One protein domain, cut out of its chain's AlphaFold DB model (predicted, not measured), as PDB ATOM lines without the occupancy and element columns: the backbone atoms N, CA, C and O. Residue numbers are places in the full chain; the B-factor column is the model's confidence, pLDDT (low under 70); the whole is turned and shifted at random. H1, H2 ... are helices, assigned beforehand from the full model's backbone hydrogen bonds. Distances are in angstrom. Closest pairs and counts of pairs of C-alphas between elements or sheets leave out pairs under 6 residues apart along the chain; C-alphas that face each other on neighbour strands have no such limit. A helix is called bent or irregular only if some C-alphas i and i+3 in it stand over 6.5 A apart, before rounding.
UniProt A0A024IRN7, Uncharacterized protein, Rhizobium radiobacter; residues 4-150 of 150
ATOM      1  N   GLU A   4      37.286  27.758   2.733       96.38
ATOM      2  CA  GLU A   4      36.204  27.366   1.821       96.38
ATOM      3  C   GLU A   4      35.679  28.549   1.002       96.38
ATOM      4  O   GLU A   4      35.533  28.449  -0.217       96.38
ATOM      5  N   GLU A   5      35.452  29.698   1.645       97.25
ATOM      6  CA  GLU A   5      35.058  30.931   0.959       97.25
ATOM      7  C   GLU A   5      36.142  31.414  -0.011       97.25
ATOM      8  O   GLU A   5      35.820  31.878  -1.104       97.25
ATOM      9  N   ALA A   6      37.420  31.300   0.360       98.06
ATOM     10  CA  ALA A   6      38.543  31.696  -0.484       98.06
ATOM     11  C   ALA A   6      38.728  30.765  -1.693       98.06
ATOM     12  O   ALA A   6      38.982  31.253  -2.794       98.06
ATOM     13  N   MET A   7      38.546  29.451  -1.523       97.38
ATOM     14  CA  MET A   7      38.525  28.488  -2.630       97.38
ATOM     15  C   MET A   7      37.362  28.773  -3.582       97.38
ATOM     16  O   MET A   7      37.569  28.897  -4.786       97.38
ATOM     17  N   ALA A   8      36.153  28.977  -3.049       97.25
ATOM     18  CA  ALA A   8      35.004  29.352  -3.865       97.25
ATOM     19  C   ALA A   8      35.227  30.694  -4.582       97.25
ATOM     20  O   ALA A   8      34.789  30.868  -5.718       97.25
ATOM     21  N   PHE A   9      35.927  31.645  -3.958       98.00
ATOM     22  CA  PHE A   9      36.249  32.906  -4.613       98.00
ATOM     23  C   PHE A   9      37.281  32.736  -5.734       98.00
ATOM     24  O   PHE A   9      37.113  33.315  -6.806       98.00
ATOM     25  N   HIS A  10      38.310  31.918  -5.527       97.38
ATOM     26  CA  HIS A  10      39.272  31.563  -6.568       97.38
ATOM     27  C   HIS A  10      38.576  30.916  -7.781       97.38
ATOM     28  O   HIS A  10      38.739  31.392  -8.905       97.38
ATOM     29  N   ASP A  11      37.699  29.932  -7.549       96.88
ATOM     30  CA  ASP A  11      36.889  29.303  -8.603       96.88
ATOM     31  C   ASP A  11      36.017  30.325  -9.351       96.88
ATOM     32  O   ASP A  11      35.893  30.291 -10.579       96.88
ATOM     33  N   PHE A  12      35.396  31.245  -8.611       97.88
ATOM     34  CA  PHE A  12      34.571  32.305  -9.182       97.88
ATOM     35  C   PHE A  12      35.382  33.223 -10.103       97.88
ATOM     36  O   PHE A  12      34.924  33.543 -11.203       97.88
ATOM     37  N   ILE A  13      36.592  33.613  -9.690       97.62
ATOM     38  CA  ILE A  13      37.500  34.435 -10.498       97.62
ATOM     39  C   ILE A  13      37.792  33.735 -11.830       97.62
ATOM     40  O   ILE A  13      37.656  34.356 -12.885       97.62
ATOM     41  N   HIS A  14      38.107  32.437 -11.821       96.25
ATOM     42  CA  HIS A  14      38.334  31.665 -13.052       96.25
ATOM     43  C   HIS A  14      37.099  31.570 -13.935       96.25
ATOM     44  O   HIS A  14      37.194  31.796 -15.144       96.25
ATOM     45  N   ALA A  15      35.938  31.273 -13.349       96.19
ATOM     46  CA  ALA A  15      34.683  31.216 -14.090       96.19
ATOM     47  C   ALA A  15      34.395  32.553 -14.789       96.19
ATOM     48  O   ALA A  15      34.002  32.580 -15.958       96.19
ATOM     49  N   ARG A  16      34.660  33.667 -14.100       97.06
ATOM     50  CA  ARG A  16      34.446  35.014 -14.621       97.06
ATOM     51  C   ARG A  16      35.459  35.392 -15.707       97.06
ATOM     52  O   ARG A  16      35.065  35.900 -16.757       97.06
ATOM     53  N   LEU A  17      36.742  35.076 -15.519       97.19
ATOM     54  CA  LEU A  17      37.784  35.267 -16.537       97.19
ATOM     55  C   LEU A  17      37.494  34.450 -17.804       97.19
ATOM     56  O   LEU A  17      37.634  34.961 -18.917       97.19
ATOM     57  N   PHE A  18      37.022  33.208 -17.653       95.75
ATOM     58  CA  PHE A  18      36.603  32.377 -18.778       95.75
ATOM     59  C   PHE A  18      35.376  32.953 -19.495       95.75
ATOM     60  O   PHE A  18      35.350  33.013 -20.725       95.75
ATOM     61  N   GLY A  19      34.366  33.425 -18.761       96.50
ATOM     62  CA  GLY A  19      33.174  34.003 -19.379       96.50
ATOM     63  C   GLY A  19      33.470  35.271 -20.187       96.50
ATOM     64  O   GLY A  19      33.024  35.394 -21.333       96.50
ATOM     65  N   TRP A  20      34.314  36.163 -19.661       97.62
ATOM     66  CA  TRP A  20      34.808  37.319 -20.412       97.62
ATOM     67  C   TRP A  20      35.652  36.913 -21.619       97.62
ATOM     68  O   TRP A  20      35.522  37.510 -22.688       97.62
ATOM     69  N   ASN A  21      36.463  35.861 -21.499       97.00
ATOM     70  CA  ASN A  21      37.218  35.334 -22.627       97.00
ATOM     71  C   ASN A  21      36.319  34.882 -23.785       97.00
ATOM     72  O   ASN A  21      36.613  35.182 -24.945       97.00
ATOM     73  N   VAL A  22      35.207  34.203 -23.484       96.25
ATOM     74  CA  VAL A  22      34.214  33.804 -24.491       96.25
ATOM     75  C   VAL A  22      33.559  35.031 -25.117       96.25
ATOM     76  O   VAL A  22      33.431  35.088 -26.342       96.25
ATOM     77  N   ALA A  23      33.185  36.037 -24.322       96.38
ATOM     78  CA  ALA A  23      32.620  37.285 -24.837       96.38
ATOM     79  C   ALA A  23      33.581  37.987 -25.811       96.38
ATOM     80  O   ALA A  23      33.186  38.317 -26.928       96.38
ATOM     81  N   ILE A  24      34.859  38.126 -25.441       96.81
ATOM     82  CA  ILE A  24      35.899  38.708 -26.302       96.81
ATOM     83  C   ILE A  24      36.075  37.868 -27.568       96.81
ATOM     84  O   ILE A  24      36.018  38.401 -28.673       96.81
ATOM     85  N   SER A  25      36.251  36.551 -27.430       96.94
ATOM     86  CA  SER A  25      36.531  35.644 -28.552       96.94
ATOM     87  C   SER A  25      35.389  35.579 -29.563       96.94
ATOM     88  O   SER A  25      35.614  35.464 -30.766       96.94
ATOM     89  N   SER A  26      34.152  35.673 -29.080       96.00
ATOM     90  CA  SER A  26      32.946  35.646 -29.906       96.00
ATOM     91  C   SER A  26      32.526  37.018 -30.438       96.00
ATOM     92  O   SER A  26      31.529  37.093 -31.157       96.00
ATOM     93  N   ASN A  27      33.286  38.085 -30.154       94.81
ATOM     94  CA  ASN A  27      33.026  39.433 -30.657       94.81
ATOM     95  C   ASN A  27      33.394  39.552 -32.145       94.81
ATOM     96  O   ASN A  27      34.433  40.089 -32.533       94.81
ATOM     97  N   ASN A  28      32.587  38.933 -32.991       94.69
ATOM     98  CA  ASN A  28      32.713  38.931 -34.439       94.69
ATOM     99  C   ASN A  28      31.329  38.707 -35.072       94.69
ATOM    100  O   ASN A  28      30.408  38.272 -34.380       94.69
ATOM    101  N   PRO A  29      31.166  38.933 -36.390       95.31
ATOM    102  CA  PRO A  29      29.870  38.789 -37.055       95.31
ATOM    103  C   PRO A  29      29.220  37.402 -36.943       95.31
ATOM    104  O   PRO A  29      28.020  37.284 -37.168       95.31
ATOM    105  N   ARG A  30      29.979  36.341 -36.622       91.88
ATOM    106  CA  ARG A  30      29.420  34.994 -36.427       91.88
ATOM    107  C   ARG A  30      28.937  34.746 -34.998       91.88
ATOM    108  O   ARG A  30      28.270  33.741 -34.785       91.88
ATOM    109  N   GLY A  31      29.305  35.585 -34.026       92.81
ATOM    110  CA  GLY A  31      28.939  35.405 -32.617       92.81
ATOM    111  C   GLY A  31      29.526  34.145 -31.963       92.81
ATOM    112  O   GLY A  31      29.023  33.694 -30.930       92.81
ATOM    113  N   MET A  32      30.574  33.562 -32.562       93.19
ATOM    114  CA  MET A  32      31.194  32.291 -32.165       93.19
ATOM    115  C   MET A  32      32.712  32.426 -32.021       93.19
ATOM    116  O   MET A  32      33.332  33.234 -32.712       93.19
ATOM    117  N   CYS A  33      33.323  31.589 -31.181       93.38
ATOM    118  CA  CYS A  33      34.778  31.459 -31.089       93.38
ATOM    119  C   CYS A  33      35.319  30.753 -32.345       93.38
ATOM    120  O   CYS A  33      35.319  29.529 -32.438       93.38
ATOM    121  N   ASP A  34      35.756  31.531 -33.334       92.88
ATOM    122  CA  ASP A  34      36.239  31.049 -34.631       92.88
ATOM    123  C   ASP A  34      37.636  31.611 -34.914       92.88
ATOM    124  O   ASP A  34      37.809  32.823 -35.071       92.88
ATOM    125  N   GLY A  35      38.644  30.733 -34.971       92.62
ATOM    126  CA  GLY A  35      40.066  31.097 -35.062       92.62
ATOM    127  C   GLY A  35      40.463  31.897 -36.308       92.62
ATOM    128  O   GLY A  35      41.584  32.404 -36.390       92.62
ATOM    129  N   ARG A  36      39.555  32.054 -37.278       94.75
ATOM    130  CA  ARG A  36      39.752  32.930 -38.440       94.75
ATOM    131  C   ARG A  36      39.615  34.413 -38.088       94.75
ATOM    132  O   ARG A  36      40.225  35.240 -38.761       94.75
ATOM    133  N   PHE A  37      38.873  34.756 -37.033       97.25
ATOM    134  CA  PHE A  37      38.648  36.141 -36.616       97.25
ATOM    135  C   PHE A  37      39.721  36.638 -35.646       97.25
ATOM    136  O   PHE A  37      40.234  35.896 -34.808       97.25
ATOM    137  N   ALA A  38      40.041  37.931 -35.747       95.88
ATOM    138  CA  ALA A  38      41.008  38.585 -34.869       95.88
ATOM    139  C   ALA A  38      40.578  38.545 -33.393       95.88
ATOM    140  O   ALA A  38      41.418  38.322 -32.529       95.88
ATOM    141  N   SER A  39      39.280  38.679 -33.107       96.44
ATOM    142  CA  SER A  39      38.739  38.626 -31.745       96.44
ATOM    143  C   SER A  39      39.010  37.292 -31.050       96.44
ATOM    144  O   SER A  39      39.492  37.287 -29.920       96.44
ATOM    145  N   THR A  40      38.838  36.165 -31.744       96.69
ATOM    146  CA  THR A  40      39.194  34.838 -31.212       96.69
ATOM    147  C   THR A  40      40.686  34.714 -30.916       96.69
ATOM    148  O   THR A  40      41.063  34.143 -29.899       96.69
ATOM    149  N   LYS A  41      41.556  35.267 -31.770       95.31
ATOM    150  CA  LYS A  41      43.012  35.253 -31.538       95.31
ATOM    151  C   LYS A  41      43.400  36.112 -30.332       95.31
ATOM    152  O   LYS A  41      44.269  35.723 -29.558       95.31
ATOM    153  N   ILE A  42      42.746  37.262 -30.164       95.38
ATOM    154  CA  ILE A  42      42.917  38.135 -28.997       95.38
ATOM    155  C   ILE A  42      42.474  37.409 -27.726       95.38
ATOM    156  O   ILE A  42      43.210  37.417 -26.741       95.38
ATOM    157  N   GLY A  43      41.308  36.762 -27.759       95.88
ATOM    158  CA  GLY A  43      40.810  35.954 -26.655       95.88
ATOM    159  C   GLY A  43      41.751  34.799 -26.309       95.88
ATOM    160  O   GLY A  43      42.159  34.687 -25.159       95.88
ATOM    161  N   ASP A  44      42.178  33.987 -27.279       95.00
ATOM    162  CA  ASP A  44      43.131  32.888 -27.039       95.00
ATOM    163  C   ASP A  44      44.442  33.394 -26.418       95.00
ATOM    164  O   ASP A  44      44.911  32.828 -25.429       95.00
ATOM    165  N   ARG A  45      44.998  34.507 -26.921       95.06
ATOM    166  CA  ARG A  45      46.167  35.156 -26.307       95.06
ATOM    167  C   ARG A  45      45.898  35.518 -24.848       95.06
ATOM    168  O   ARG A  45      46.677  35.134 -23.985       95.06
ATOM    169  N   LEU A  46      44.817  36.250 -24.574       95.88
ATOM    170  CA  LEU A  46      44.489  36.703 -23.221       95.88
ATOM    171  C   LEU A  46      44.287  35.532 -22.260       95.88
ATOM    172  O   LEU A  46      44.794  35.580 -21.147       95.88
ATOM    173  N   LEU A  47      43.605  34.468 -22.688       95.19
ATOM    174  CA  LEU A  47      43.398  33.283 -21.855       95.19
ATOM    175  C   LEU A  47      44.731  32.637 -21.470       95.19
ATOM    176  O   LEU A  47      44.953  32.300 -20.310       95.19
ATOM    177  N   ARG A  48      45.639  32.496 -22.444       94.06
ATOM    178  CA  ARG A  48      46.987  31.968 -22.200       94.06
ATOM    179  C   ARG A  48      47.762  32.853 -21.236       94.06
ATOM    180  O   ARG A  48      48.386  32.323 -20.330       94.06
ATOM    181  N   GLU A  49      47.725  34.169 -21.426       94.19
ATOM    182  CA  GLU A  49      48.404  35.136 -20.555       94.19
ATOM    183  C   GLU A  49      47.894  35.071 -19.119       94.19
ATOM    184  O   GLU A  49      48.698  35.078 -18.190       94.19
ATOM    185  N   VAL A  50      46.575  34.962 -18.936       93.94
ATOM    186  CA  VAL A  50      45.942  34.832 -17.618       93.94
ATOM    187  C   VAL A  50      46.485  33.609 -16.891       93.94
ATOM    188  O   VAL A  50      47.005  33.763 -15.794       93.94
ATOM    189  N   PHE A  51      46.448  32.425 -17.505       91.75
ATOM    190  CA  PHE A  51      46.936  31.205 -16.853       91.75
ATOM    191  C   PHE A  51      48.461  31.137 -16.730       91.75
ATOM    192  O   PHE A  51      48.987  30.473 -15.843       91.75
ATOM    193  N   LEU A  52      49.190  31.796 -17.630       92.75
ATOM    194  CA  LEU A  52      50.651  31.826 -17.610       92.75
ATOM    195  C   LEU A  52      51.201  32.683 -16.469       92.75
ATOM    196  O   LEU A  52      52.252  32.359 -15.923       92.75
ATOM    197  N   ASN A  53      50.510  33.776 -16.151       92.62
ATOM    198  CA  ASN A  53      50.950  34.772 -15.178       92.62
ATOM    199  C   ASN A  53      50.168  34.709 -13.859       92.62
ATOM    200  O   ASN A  53      50.320  35.589 -13.015       92.62
ATOM    201  N   GLU A  54      49.305  33.715 -13.692       91.38
ATOM    202  CA  GLU A  54      48.521  33.549 -12.480       91.38
ATOM    203  C   GLU A  54      49.393  33.105 -11.291       91.38
ATOM    204  O   GLU A  54      50.255  32.231 -11.405       91.38
ATOM    205  N   THR A  55      49.112  33.684 -10.121       93.94
ATOM    206  CA  THR A  55      49.603  33.189  -8.831       93.94
ATOM    207  C   THR A  55      49.112  31.763  -8.574       93.94
ATOM    208  O   THR A  55      47.918  31.487  -8.660       93.94
ATOM    209  N   HIS A  56      50.013  30.854  -8.192       95.12
ATOM    210  CA  HIS A  56      49.667  29.453  -7.943       95.12
ATOM    211  C   HIS A  56      48.485  29.319  -6.965       95.12
ATOM    212  O   HIS A  56      48.442  29.997  -5.939       95.12
ATOM    213  N   TRP A  57      47.544  28.405  -7.236       94.94
ATOM    214  CA  TRP A  57      46.241  28.357  -6.551       94.94
ATOM    215  C   TRP A  57      46.328  28.353  -5.014       94.94
ATOM    216  O   TRP A  57      45.560  29.047  -4.354       94.94
ATOM    217  N   ARG A  58      47.299  27.638  -4.422       96.50
ATOM    218  CA  ARG A  58      47.502  27.623  -2.957       96.50
ATOM    219  C   ARG A  58      47.853  29.005  -2.404       96.50
ATOM    220  O   ARG A  58      47.356  29.396  -1.354       96.50
ATOM    221  N   GLU A  59      48.707  29.733  -3.115       97.88
ATOM    222  CA  GLU A  59      49.122  31.089  -2.749       97.88
ATOM    223  C   GLU A  59      47.989  32.082  -3.004       97.88
ATOM    224  O   GLU A  59      47.758  32.962  -2.181       97.88
ATOM    225  N   SER A  60      47.220  31.887  -4.081       97.44
ATOM    226  CA  SER A  60      46.007  32.660  -4.348       97.44
ATOM    227  C   SER A  60      45.004  32.531  -3.203       97.44
ATOM    228  O   SER A  60      44.539  33.541  -2.683       97.44
ATOM    229  N   VAL A  61      44.681  31.307  -2.775       98.25
ATOM    230  CA  VAL A  61      43.747  31.067  -1.663       98.25
ATOM    231  C   VAL A  61      44.253  31.726  -0.379       98.25
ATOM    232  O   VAL A  61      43.507  32.473   0.254       98.25
ATOM    233  N   ALA A  62      45.532  31.545  -0.034       98.25
ATOM    234  CA  ALA A  62      46.128  32.181   1.140       98.25
ATOM    235  C   ALA A  62      46.076  33.722   1.070       98.25
ATOM    236  O   ALA A  62      45.733  34.382   2.054       98.25
ATOM    237  N   ALA A  63      46.358  34.307  -0.097       98.00
ATOM    238  CA  ALA A  63      46.298  35.748  -0.314       98.00
ATOM    239  C   ALA A  63      44.864  36.290  -0.192       98.00
ATOM    240  O   ALA A  63      44.653  37.323   0.450       98.00
ATOM    241  N   LEU A  64      43.876  35.587  -0.754       98.00
ATOM    242  CA  LEU A  64      42.458  35.940  -0.641       98.00
ATOM    243  C   LEU A  64      41.985  35.875   0.818       98.00
ATOM    244  O   LEU A  64      41.336  36.810   1.292       98.00
ATOM    245  N   MET A  65      42.379  34.839   1.566       98.19
ATOM    246  CA  MET A  65      42.111  34.735   3.007       98.19
ATOM    247  C   MET A  65      42.674  35.925   3.791       98.19
ATOM    248  O   MET A  65      41.996  36.441   4.683       98.19
ATOM    249  N   ALA A  66      43.867  36.398   3.421       97.75
ATOM    250  CA  ALA A  66      44.504  37.580   3.998       97.75
ATOM    251  C   ALA A  66      43.862  38.917   3.565       97.75
ATOM    252  O   ALA A  66      44.305  39.979   3.998       97.75
ATOM    253  N   GLY A  67      42.820  38.888   2.726       96.94
ATOM    254  CA  GLY A  67      42.121  40.083   2.251       96.94
ATOM    255  C   GLY A  67      42.819  40.796   1.093       96.94
ATOM    256  O   GLY A  67      42.518  41.960   0.833       96.94
ATOM    257  N   THR A  68      43.737  40.120   0.396       97.25
ATOM    258  CA  THR A  68      44.406  40.676  -0.787       97.25
ATOM    259  C   THR A  68      43.384  40.990  -1.873       97.25
ATOM    260  O   THR A  68      42.466  40.208  -2.131       97.25
ATOM    261  N   GLU A  69      43.552  42.133  -2.537       96.69
ATOM    262  CA  GLU A  69      42.740  42.475  -3.698       96.69
ATOM    263  C   GLU A  69      42.921  41.412  -4.804       96.69
ATOM    264  O   GLU A  69      44.055  41.163  -5.215       96.69
ATOM    265  N   PRO A  70      41.840  40.818  -5.343       96.44
ATOM    266  CA  PRO A  70      41.929  39.718  -6.308       96.44
ATOM    267  C   PRO A  70      42.769  40.016  -7.552       96.44
ATOM    268  O   PRO A  70      43.474  39.148  -8.053       96.44
ATOM    269  N   ALA A  71      42.732  41.254  -8.051       97.06
ATOM    270  CA  ALA A  71      43.520  41.644  -9.216       97.06
ATOM    271  C   ALA A  71      45.035  41.540  -8.969       97.06
ATOM    272  O   ALA A  71      45.791  41.284  -9.902       97.06
ATOM    273  N   CYS A  72      45.488  41.675  -7.717       97.19
ATOM    274  CA  CYS A  72      46.897  41.565  -7.340       97.19
ATOM    275  C   CYS A  72      47.452  40.134  -7.408       97.19
ATOM    276  O   CYS A  72      48.660  39.967  -7.254       97.19
ATOM    277  N   LEU A  73      46.609  39.134  -7.688       96.69
ATOM    278  CA  LEU A  73      47.023  37.766  -8.018       96.69
ATOM    279  C   LEU A  73      47.677  37.656  -9.410       96.69
ATOM    280  O   LEU A  73      48.212  36.604  -9.759       96.69
ATOM    281  N   TRP A  74      47.655  38.742 -10.190       96.38
ATOM    282  CA  TRP A  74      48.363  38.878 -11.459       96.38
ATOM    283  C   TRP A  74      49.383  40.036 -11.432       96.38
ATOM    284  O   TRP A  74      49.280  40.969 -10.616       96.38
ATOM    285  N   PRO A  75      50.369  40.016 -12.352       95.06
ATOM    286  CA  PRO A  75      51.304  41.114 -12.555       95.06
ATOM    287  C   PRO A  75      50.604  42.437 -12.869       95.06
ATOM    288  O   PRO A  75      49.525  42.463 -13.461       95.06
ATOM    289  N   GLU A  76      51.266  43.538 -12.512       95.25
ATOM    290  CA  GLU A  76      50.743  44.907 -12.627       95.25
ATOM    291  C   GLU A  76      50.112  45.237 -13.997       95.25
ATOM    292  O   GLU A  76      48.957  45.672 -13.987       95.25
ATOM    293  N   PRO A  77      50.722  44.879 -15.148       94.50
ATOM    294  CA  PRO A  77      50.147  45.175 -16.462       94.50
ATOM    295  C   PRO A  77      48.775  44.545 -16.735       94.50
ATOM    296  O   PRO A  77      48.082  44.972 -17.651       94.50
ATOM    297  N   MET A  78      48.382  43.508 -15.985       95.88
ATOM    298  CA  MET A  78      47.112  42.798 -16.168       95.88
ATOM    299  C   MET A  78      46.030  43.233 -15.179       95.88
ATOM    300  O   MET A  78      44.858  42.922 -15.389       95.88
ATOM    301  N   ARG A  79      46.391  43.936 -14.099       96.38
ATOM    302  CA  ARG A  79      45.505  44.130 -12.941       96.38
ATOM    303  C   ARG A  79      44.214  44.849 -13.285       96.38
ATOM    304  O   ARG A  79      43.168  44.457 -12.789       96.38
ATOM    305  N   GLU A  80      44.270  45.868 -14.135       97.94
ATOM    306  CA  GLU A  80      43.076  46.620 -14.527       97.94
ATOM    307  C   GLU A  80      42.075  45.737 -15.286       97.94
ATOM    308  O   GLU A  80      40.895  45.695 -14.941       97.94
ATOM    309  N   PHE A  81      42.563  44.955 -16.252       97.62
ATOM    310  CA  PHE A  81      41.753  43.988 -16.989       97.62
ATOM    311  C   PHE A  81      41.172  42.905 -16.070       97.62
ATOM    312  O   PHE A  81      39.975  42.634 -16.123       97.62
ATOM    313  N   ILE A  82      41.992  42.321 -15.190       97.94
ATOM    314  CA  ILE A  82      41.538  41.303 -14.236       97.94
ATOM    315  C   ILE A  82      40.482  41.878 -13.288       97.94
ATOM    316  O   ILE A  82      39.433  41.262 -13.099       97.94
ATOM    317  N   ARG A  83      40.726  43.065 -12.719       98.19
ATOM    318  CA  ARG A  83      39.775  43.762 -11.845       98.19
ATOM    319  C   ARG A  83      38.449  43.967 -12.561       98.19
ATOM    320  O   ARG A  83      37.410  43.620 -12.006       98.19
ATOM    321  N   PHE A  84      38.487  44.478 -13.793       98.38
ATOM    322  CA  PHE A  84      37.290  44.669 -14.601       98.38
ATOM    323  C   PHE A  84      36.526  43.356 -14.775       98.38
ATOM    324  O   PHE A  84      35.334  43.313 -14.472       98.38
ATOM    325  N   CYS A  85      37.210  42.286 -15.190       97.81
ATOM    326  CA  CYS A  85      36.579  40.987 -15.378       97.81
ATOM    327  C   CYS A  85      35.909  40.491 -14.098       97.81
ATOM    328  O   CYS A  85      34.756  40.085 -14.153       97.81
ATOM    329  N   ILE A  86      36.599  40.552 -12.956       97.81
ATOM    330  CA  ILE A  86      36.070  40.070 -11.676       97.81
ATOM    331  C   ILE A  86      34.857  40.896 -11.247       97.81
ATOM    332  O   ILE A  86      33.834  40.318 -10.911       97.81
ATOM    333  N   GLU A  87      34.948  42.227 -11.269       98.06
ATOM    334  CA  GLU A  87      33.903  43.111 -10.737       98.06
ATOM    335  C   GLU A  87      32.611  43.152 -11.557       98.06
ATOM    336  O   GLU A  87      31.564  43.513 -11.008       98.06
ATOM    337  N   HIS A  88      32.676  42.817 -12.847       98.06
ATOM    338  CA  HIS A  88      31.567  43.013 -13.774       98.06
ATOM    339  C   HIS A  88      31.042  41.703 -14.346       98.06
ATOM    340  O   HIS A  88      31.811  40.797 -14.686       98.06
ATOM    341  N   ARG A  89      29.715  41.624 -14.478       95.88
ATOM    342  CA  ARG A  89      28.998  40.513 -15.106       95.88
ATOM    343  C   ARG A  89      29.492  40.295 -16.529       95.88
ATOM    344  O   ARG A  89      29.606  41.244 -17.304       95.88
ATOM    345  N   CYS A  90      29.703  39.038 -16.889       93.81
ATOM    346  CA  CYS A  90      29.876  38.625 -18.268       93.81
ATOM    347  C   CYS A  90      28.626  39.012 -19.078       93.81
ATOM    348  O   CYS A  90      27.507  38.705 -18.665       93.81
ATOM    349  N   PRO A  91      28.777  39.595 -20.278       89.94
ATOM    350  CA  PRO A  91      27.637  40.016 -21.094       89.94
ATOM    351  C   PRO A  91      26.864  38.838 -21.712       89.94
ATOM    352  O   PRO A  91      25.784  39.029 -22.261       89.94
ATOM    353  N   ARG A  92      27.416  37.617 -21.661       89.75
ATOM    354  CA  ARG A  92      26.757  36.387 -22.122       89.75
ATOM    355  C   ARG A  92      26.255  35.604 -20.913       89.75
ATOM    356  O   ARG A  92      27.063  35.063 -20.168       89.75
ATOM    357  N   GLU A  93      24.938  35.503 -20.770       89.12
ATOM    358  CA  GLU A  93      24.278  34.924 -19.590       89.12
ATOM    359  C   GLU A  93      24.672  33.465 -19.303       89.12
ATOM    360  O   GLU A  93      25.008  33.135 -18.166       89.12
ATOM    361  N   ILE A  94      24.771  32.630 -20.343       88.44
ATOM    362  CA  ILE A  94      25.248  31.231 -20.265       88.44
ATOM    363  C   ILE A  94      26.690  31.095 -19.734       88.44
ATOM    364  O   ILE A  94      27.141  30.016 -19.345       88.44
ATOM    365  N   ASN A  95      27.458  32.185 -19.759       92.12
ATOM    366  CA  ASN A  95      28.837  32.238 -19.284       92.12
ATOM    367  C   ASN A  95      28.996  33.062 -17.999       92.12
ATOM    368  O   ASN A  95      30.116  33.195 -17.506       92.12
ATOM    369  N   GLU A  96      27.911  33.626 -17.471       96.31
ATOM    370  CA  GLU A  96      27.922  34.416 -16.248       96.31
ATOM    371  C   GLU A  96      27.718  33.490 -15.036       96.31
ATOM    372  O   GLU A  96      26.638  32.926 -14.888       96.31
ATOM    373  N   PRO A  97      28.719  33.296 -14.153       96.12
ATOM    374  CA  PRO A  97      28.607  32.358 -13.033       96.12
ATOM    375  C   PRO A  97      27.459  32.654 -12.057       96.12
ATOM    376  O   PRO A  97      26.971  31.718 -11.427       96.12
ATOM    377  N   LEU A  98      27.041  33.916 -11.911       96.38
ATOM    378  CA  LEU A  98      25.985  34.332 -10.979       96.38
ATOM    379  C   LEU A  98      24.588  34.423 -11.615       96.38
ATOM    380  O   LEU A  98      23.639  34.782 -10.906       96.38
ATOM    381  N   SER A  99      24.448  34.113 -12.910       95.44
ATOM    382  CA  SER A  99      23.138  33.996 -13.564       95.44
ATOM    383  C   SER A  99      22.373  32.779 -13.037       95.44
ATOM    384  O   SER A  99      22.943  31.920 -12.361       95.44
ATOM    385  N   GLU A 100      21.076  32.696 -13.334       93.88
ATOM    386  CA  GLU A 100      20.265  31.527 -12.975       93.88
ATOM    387  C   GLU A 100      20.844  30.248 -13.600       93.88
ATOM    388  O   GLU A 100      21.101  29.272 -12.895       93.88
ATOM    389  N   GLU A 101      21.173  30.297 -14.896       93.69
ATOM    390  CA  GLU A 101      21.797  29.184 -15.620       93.69
ATOM    391  C   GLU A 101      23.193  28.845 -15.067       93.69
ATOM    392  O   GLU A 101      23.532  27.672 -14.895       93.69
ATOM    393  N   GLY A 102      24.001  29.858 -14.733       93.81
ATOM    394  CA  GLY A 102      25.324  29.675 -14.135       93.81
ATOM    395  C   GLY A 102      25.266  29.007 -12.760       93.81
ATOM    396  O   GLY A 102      26.040  28.081 -12.488       93.81
ATOM    397  N   CYS A 103      24.314  29.420 -11.919       94.81
ATOM    398  CA  CYS A 103      24.060  28.805 -10.619       94.81
ATOM    399  C   CYS A 103      23.602  27.349 -10.778       94.81
ATOM    400  O   CYS A 103      24.203  26.466 -10.164       94.81
ATOM    401  N   ALA A 104      22.618  27.087 -11.646       94.00
ATOM    402  CA  ALA A 104      22.107  25.741 -11.904       94.00
ATOM    403  C   ALA A 104      23.206  24.805 -12.432       94.00
ATOM    404  O   ALA A 104      23.365  23.685 -11.950       94.00
ATOM    405  N   LYS A 105      24.052  25.278 -13.356       92.69
ATOM    406  CA  LYS A 105      25.205  24.510 -13.848       92.69
ATOM    407  C   LYS A 105      26.156  24.116 -12.715       92.69
ATOM    408  O   LYS A 105      26.615  22.975 -12.673       92.69
ATOM    409  N   ARG A 106      26.460  25.034 -11.795       93.56
ATOM    410  CA  ARG A 106      27.340  24.752 -10.652       93.56
ATOM    411  C   ARG A 106      26.735  23.716  -9.702       93.56
ATOM    412  O   ARG A 106      27.424  22.780  -9.305       93.56
ATOM    413  N   THR A 107      25.468  23.868  -9.335       95.75
ATOM    414  CA  THR A 107      24.852  23.019  -8.307       95.75
ATOM    415  C   THR A 107      24.352  21.693  -8.858       95.75
ATOM    416  O   THR A 107      24.646  20.643  -8.294       95.75
ATOM    417  N   GLU A 108      23.631  21.713  -9.974       95.44
ATOM    418  CA  GLU A 108      22.947  20.533 -10.511       95.44
ATOM    419  C   GLU A 108      23.859  19.701 -11.412       95.44
ATOM    420  O   GLU A 108      23.858  18.476 -11.324       95.44
ATOM    421  N   MET A 109      24.665  20.348 -12.265       91.19
ATOM    422  CA  MET A 109      25.526  19.624 -13.211       91.19
ATOM    423  C   MET A 109      26.901  19.293 -12.630       91.19
ATOM    424  O   MET A 109      27.447  18.233 -12.925       91.19
ATOM    425  N   GLN A 110      27.485  20.197 -11.836       90.94
ATOM    426  CA  GLN A 110      28.820  20.003 -11.256       90.94
ATOM    427  C   GLN A 110      28.782  19.451  -9.822       90.94
ATOM    428  O   GLN A 110      29.827  19.061  -9.311       90.94
ATOM    429  N   GLY A 111      27.609  19.405  -9.174       93.94
ATOM    430  CA  GLY A 111      27.466  18.903  -7.802       93.94
ATOM    431  C   GLY A 111      28.178  19.758  -6.748       93.94
ATOM    432  O   GLY A 111      28.466  19.274  -5.655       93.94
ATOM    433  N   MET A 112      28.499  21.012  -7.077       94.31
ATOM    434  CA  MET A 112      29.217  21.928  -6.193       94.31
ATOM    435  C   MET A 112      28.232  22.721  -5.322       94.31
ATOM    436  O   MET A 112      27.106  22.983  -5.753       94.31
ATOM    437  N   PRO A 113      28.629  23.174  -4.119       94.44
ATOM    438  CA  PRO A 113      27.795  24.062  -3.313       94.44
ATOM    439  C   PRO A 113      27.438  25.353  -4.067       94.44
ATOM    440  O   PRO A 113      28.239  25.796  -4.901       94.44
ATOM    441  N   PRO A 114      26.302  26.006  -3.758       95.88
ATOM    442  CA  PRO A 114      25.985  27.326  -4.295       95.88
ATOM    443  C   PRO A 114      27.130  28.325  -4.087       95.88
ATOM    444  O   PRO A 114      27.931  28.197  -3.158       95.88
ATOM    445  N   TRP A 115      27.209  29.335  -4.951       96.56
ATOM    446  CA  TRP A 115      28.160  30.427  -4.762       96.56
ATOM    447  C   TRP A 115      27.919  31.134  -3.417       96.56
ATOM    448  O   TRP A 115      26.764  31.412  -3.088       96.56
ATOM    449  N   PRO A 116      28.976  31.468  -2.651       97.06
ATOM    450  CA  PRO A 116      28.833  32.289  -1.455       97.06
ATOM    451  C   PRO A 116      28.182  33.645  -1.748       97.06
ATOM    452  O   PRO A 116      28.535  34.317  -2.719       97.06
ATOM    453  N   GLU A 117      27.295  34.093  -0.858       96.25
ATOM    454  CA  GLU A 117      26.497  35.312  -1.059       96.25
ATOM    455  C   GLU A 117      27.359  36.572  -1.236       96.25
ATOM    456  O   GLU A 117      27.029  37.459  -2.022       96.25
ATOM    457  N   PHE A 118      28.524  36.640  -0.578       96.56
ATOM    458  CA  PHE A 118      29.411  37.800  -0.689       96.56
ATOM    459  C   PHE A 118      29.901  38.056  -2.123       96.56
ATOM    460  O   PHE A 118      30.335  39.172  -2.411       96.56
ATOM    461  N   LEU A 119      29.849  37.062  -3.019       97.31
ATOM    462  CA  LEU A 119      30.256  37.214  -4.415       97.31
ATOM    463  C   LEU A 119      29.314  38.127  -5.207       97.31
ATOM    464  O   LEU A 119      29.741  38.717  -6.197       97.31
ATOM    465  N   ARG A 120      28.079  38.346  -4.734       95.75
ATOM    466  CA  ARG A 120      27.114  39.278  -5.343       95.75
ATOM    467  C   ARG A 120      27.598  40.732  -5.377       95.75
ATOM    468  O   ARG A 120      27.067  41.531  -6.139       95.75
ATOM    469  N   LYS A 121      28.638  41.100  -4.616       96.06
ATOM    470  CA  LYS A 121      29.269  42.430  -4.742       96.06
ATOM    471  C   LYS A 121      30.044  42.619  -6.056       96.06
ATOM    472  O   LYS A 121      30.330  43.754  -6.425       96.06
ATOM    473  N   TYR A 122      30.384  41.530  -6.749       96.44
ATOM    474  CA  TYR A 122      31.134  41.504  -8.012       96.44
ATOM    475  C   TYR A 122      30.209  41.363  -9.230       96.44
ATOM    476  O   TYR A 122      30.485  40.637 -10.186       96.44
ATOM    477  N   ASP A 123      29.052  42.010  -9.159       96.06
ATOM    478  CA  ASP A 123      27.922  41.740 -10.042       96.06
ATOM    479  C   ASP A 123      27.475  42.998 -10.802       96.06
ATOM    480  O   ASP A 123      26.300  43.187 -11.120       96.06
ATOM    481  N   LYS A 124      28.432  43.896 -11.073       96.88
ATOM    482  CA  LYS A 124      28.181  45.162 -11.769       96.88
ATOM    483  C   LYS A 124      27.858  44.897 -13.247       96.88
ATOM    484  O   LYS A 124      28.531  44.076 -13.867       96.88
ATOM    485  N   PRO A 125      26.863  45.565 -13.852       95.06
ATOM    486  CA  PRO A 125      26.594  45.412 -15.279       95.06
ATOM    487  C   PRO A 125      27.746  45.991 -16.112       95.06
ATOM    488  O   PRO A 125      28.277  47.047 -15.773       95.06
ATOM    489  N   ALA A 126      28.109  45.317 -17.204       95.19
ATOM    490  CA  ALA A 126      29.049  45.829 -18.198       95.19
ATOM    491  C   ALA A 126      28.846  45.164 -19.563       95.19
ATOM    492  O   ALA A 126      28.214  44.114 -19.698       95.19
ATOM    493  N   THR A 127      29.440  45.774 -20.577       94.56
ATOM    494  CA  THR A 127      29.534  45.288 -21.948       94.56
ATOM    495  C   THR A 127      30.996  45.260 -22.394       94.56
ATOM    496  O   THR A 127      31.896  45.724 -21.696       94.56
ATOM    497  N   LEU A 128      31.258  44.742 -23.596       94.50
ATOM    498  CA  LEU A 128      32.598  44.812 -24.189       94.50
ATOM    499  C   LEU A 128      33.071  46.252 -24.448       94.50
ATOM    500  O   LEU A 128      34.274  46.466 -24.541       94.50
ATOM    501  N   ALA A 129      32.156  47.220 -24.574       95.06
ATOM    502  CA  ALA A 129      32.514  48.623 -24.779       95.06
ATOM    503  C   ALA A 129      33.070  49.286 -23.507       95.06
ATOM    504  O   ALA A 129      33.794  50.271 -23.609       95.06
ATOM    505  N   ASP A 130      32.763  48.729 -22.333       96.75
ATOM    506  CA  ASP A 130      33.214  49.238 -21.033       96.75
ATOM    507  C   ASP A 130      34.589  48.680 -20.629       96.75
ATOM    508  O   ASP A 130      35.169  49.098 -19.629       96.75
ATOM    509  N   MET A 131      35.104  47.703 -21.386       95.81
ATOM    510  CA  MET A 131      36.349  47.014 -21.069       95.81
ATOM    511  C   MET A 131      37.546  47.970 -21.175       95.81
ATOM    512  O   MET A 131      37.662  48.687 -22.175       95.81
ATOM    513  N   PRO A 132      38.472  47.962 -20.196       96.44
ATOM    514  CA  PRO A 132      39.693  48.749 -20.284       96.44
ATOM    515  C   PRO A 132      40.569  48.283 -21.452       96.44
ATOM    516  O   PRO A 132      40.330  47.247 -22.085       96.44
ATOM    517  N   ALA A 133      41.634  49.039 -21.717       94.94
ATOM    518  CA  ALA A 133      42.641  48.617 -22.676       94.94
ATOM    519  C   ALA A 133      43.161  47.214 -22.319       94.94
ATOM    520  O   ALA A 133      43.497  46.918 -21.171       94.94
ATOM    521  N   LEU A 134      43.210  46.332 -23.318       95.06
ATOM    522  CA  LEU A 134      43.677  44.968 -23.109       95.06
ATOM    523  C   LEU A 134      45.169  44.984 -22.752       95.06
ATOM    524  O   LEU A 134      45.932  45.703 -23.407       95.06
ATOM    525  N   PRO A 135      45.614  44.154 -21.793       94.56
ATOM    526  CA  PRO A 135      47.010  44.132 -21.387       94.56
ATOM    527  C   PRO A 135      47.905  43.769 -22.580       94.56
ATOM    528  O   PRO A 135      47.526  42.899 -23.387       94.56
ATOM    529  N   PRO A 136      49.086  44.400 -22.720       91.50
ATOM    530  CA  PRO A 136      50.047  44.018 -23.746       91.50
ATOM    531  C   PRO A 136      50.534  42.579 -23.509       91.50
ATOM    532  O   PRO A 136      50.345  42.036 -22.418       91.50
ATOM    533  N   PRO A 137      51.126  41.918 -24.519       91.62
ATOM    534  CA  PRO A 137      51.739  40.619 -24.299       91.62
ATOM    535  C   PRO A 137      52.835  40.689 -23.227       91.62
ATOM    536  O   PRO A 137      53.656  41.607 -23.254       91.62
ATOM    537  N   SER A 138      52.863  39.728 -22.306       90.31
ATOM    538  CA  SER A 138      53.913  39.627 -21.292       90.31
ATOM    539  C   SER A 138      55.241  39.187 -21.915       90.31
ATOM    540  O   SER A 138      55.279  38.533 -22.964       90.31
ATOM    541  N   GLU A 139      56.358  39.497 -21.251       88.75
ATOM    542  CA  GLU A 139      57.675  39.002 -21.669       88.75
ATOM    543  C   GLU A 139      57.710  37.468 -21.724       88.75
ATOM    544  O   GLU A 139      58.279  36.881 -22.645       88.75
ATOM    545  N   GLU A 140      57.065  36.803 -20.764       86.25
ATOM    546  CA  GLU A 140      57.003  35.344 -20.710       86.25
ATOM    547  C   GLU A 140      56.214  34.763 -21.889       86.25
ATOM    548  O   GLU A 140      56.653  33.792 -22.514       86.25
ATOM    549  N   TYR A 141      55.102  35.390 -22.271       88.50
ATOM    550  CA  TYR A 141      54.355  34.999 -23.463       88.50
ATOM    551  C   TYR A 141      55.164  35.207 -24.744       88.50
ATOM    552  O   TYR A 141      55.248  34.296 -25.574       88.50
ATOM    553  N   ALA A 142      55.829  36.358 -24.885       86.69
ATOM    554  CA  ALA A 142      56.704  36.633 -26.022       86.69
ATOM    555  C   ALA A 142      57.819  35.578 -26.149       86.69
ATOM    556  O   ALA A 142      58.054  35.056 -27.243       86.69
ATOM    557  N   ARG A 143      58.450  35.181 -25.031       86.06
ATOM    558  CA  ARG A 143      59.468  34.113 -25.012       86.06
ATOM    559  C   ARG A 143      58.921  32.769 -25.500       86.06
ATOM    560  O   ARG A 143      59.619  32.051 -26.220       86.06
ATOM    561  N   ARG A 144      57.687  32.413 -25.134       83.56
ATOM    562  CA  ARG A 144      57.055  31.150 -25.555       83.56
ATOM    563  C   ARG A 144      56.631  31.155 -27.020       83.56
ATOM    564  O   ARG A 144      56.801  30.140 -27.691       83.56
ATOM    565  N   GLU A 145      56.134  32.275 -27.533       80.12
ATOM    566  CA  GLU A 145      55.752  32.394 -28.945       80.12
ATOM    567  C   GLU A 145      56.958  32.287 -29.886       80.12
ATOM    568  O   GLU A 145      56.863  31.617 -30.914       80.12
ATOM    569  N   VAL A 146      58.114  32.854 -29.516       70.62
ATOM    570  CA  VAL A 146      59.364  32.684 -30.282       70.62
ATOM    571  C   VAL A 146      59.752  31.205 -30.378       70.62
ATOM    572  O   VAL A 146      60.067  30.728 -31.464       70.62
ATOM    573  N   ARG A 147      59.651  30.447 -29.278       66.31
ATOM    574  CA  ARG A 147      59.963  29.005 -29.259       66.31
ATOM    575  C   ARG A 147      59.001  28.148 -30.081       66.31
ATOM    576  O   ARG A 147      59.400  27.082 -30.521       66.31
ATOM    577  N   ARG A 148      57.747  28.569 -30.271       69.81
ATOM    578  CA  ARG A 148      56.775  27.827 -31.100       69.81
ATOM    579  C   ARG A 148      57.000  28.010 -32.601       69.81
ATOM    580  O   ARG A 148      56.437  27.248 -33.379       69.81
ATOM    581  N   ARG A 149      57.739  29.049 -33.001       63.66
ATOM    582  CA  ARG A 149      57.995  29.401 -34.407       63.66
ATOM    583  C   ARG A 149      59.385  28.988 -34.900       63.66
ATOM    584  O   ARG A 149      59.619  29.088 -36.101       63.66
ATOM    585  N   ALA A 150      60.276  28.601 -33.989       55.38
ATOM    586  CA  ALA A 150      61.595  28.043 -34.278       55.38
ATOM    587  C   ALA A 150      61.502  26.527 -34.482       55.38
ATOM    588  O   ALA A 150      62.257  26.017 -35.335       55.38
TER     589      ALA A 150
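AT A GLANCE: This is residues 4 to 150 of the 150 residues of an uncharacterized protein of Rhizobium radiobacter (UniProt A0A024IRN7). One long helix, H1, runs through the middle, with shorter helices set round it: H2 folds back beside its last part as a hairpin, H3 crosses its first part and H5 crosses it about at right angles, with short H4 between H3 and H5. H6 lies off to the other side of H1 from H2 and H3, H7 sits by the last part of H5, and residues 142 to 150, of which 142 to 149 belong to H8, stick out as an arm. The printed part has 147 residues with eight named helices, H1 to H8 in that order along the chain, and no named strand; the class is all helix. It is compact, with a radius of gyration of the C-alphas of 15.6 A and spans of 46 by 36 by 28 A.

IN THESE COORDINATES: Find C-alpha 4 at (36.204, 27.366, 1.821); from there H1 runs through residues 4 to 25, 31.5 A, mostly along falling z, to C-alpha 25 at (36.531, 35.644, -28.552). After the link of residues 26 to 37, H2 takes residues 38 to 52 and spans 20.9 A. H3 is residues 57 to 65, 12.2 A; H4 is residues 70 to 73, 5.7 A; H5 is residues 76 to 87, 17.0 A. H5 is irregular: C-alphas 77 and 80 are 7.5 A apart. Look next for H6 at residues 100 to 109, 13.0 A, and H7 at residues 117 to 122, 10.4 A. H8 is residues 139 to 149, 16.0 A, and ends at C-alpha 149, (57.995, 29.401, -34.407).

HOW THE PARTS SIT: Begin with H1, a hub along with H5; each touches three other helices. With its residues 17 to 25 alone H1 touches H2, and the two form a helical hairpin at a shallow tilt of 23 degrees, opposite ways; their closest C-alphas, of Ser 25 and Thr 40, are 3.8 A apart. With residues 6 to 10 alone H1 touches H3 at a steep tilt of 67 degrees; the closest C-alphas, of Ala 6 and Val 61, are 5.4 A apart. With residues 13 to 20 alone H1 touches residues 82 to 86 of H5, about perpendicular at 82 degrees; the C-alphas of Ile 13 and Ile 86 come closest, at 5.9 A. H4 touches H5, with the closest C-alphas, of Ala 71 and Arg 79, 4.9 A apart, and only just touches H3, with 3 pairs of C-alphas within 8 A, the closest being Ser 60 and Leu 73 at 6.4 A. Residues 86 to 87 of H5 only just touch H7, with 3 such pairs; the C-alphas of Glu 87 and Tyr 122 are the closest, at 4.2 A. H2 and H8 touch only at their ends, and only just, with 3 such pairs; the closest C-alphas are those of Glu 49 and Tyr 141, 6.6 A apart. H6 touches no helix. In the backbone, every O i to N i+4 pair is within hydrogen-bond range in H1, H2, H3, H6 and H8; in H5 it is 6 of 8, in H7 0 of 2 but 3 of 3 for O i to N i+3, and H4 is too short for such a pair.

THE WHOLE: The C-alphas farthest apart, of Glu 117 and Ala 150, are 48.9 A apart. Without residues 142 to 150, which stand free, the body spans 40 by 35 by 24 A. The links H1 to H2, H5 to H6 and H7 to H8 are long, the last with 16 residues, 123 to 138. The printed part has no cut and ends at residue 150, the chain's last. The mean pLDDT of the printed part is 94.0; look at residues 147 to 150 for the values under 70.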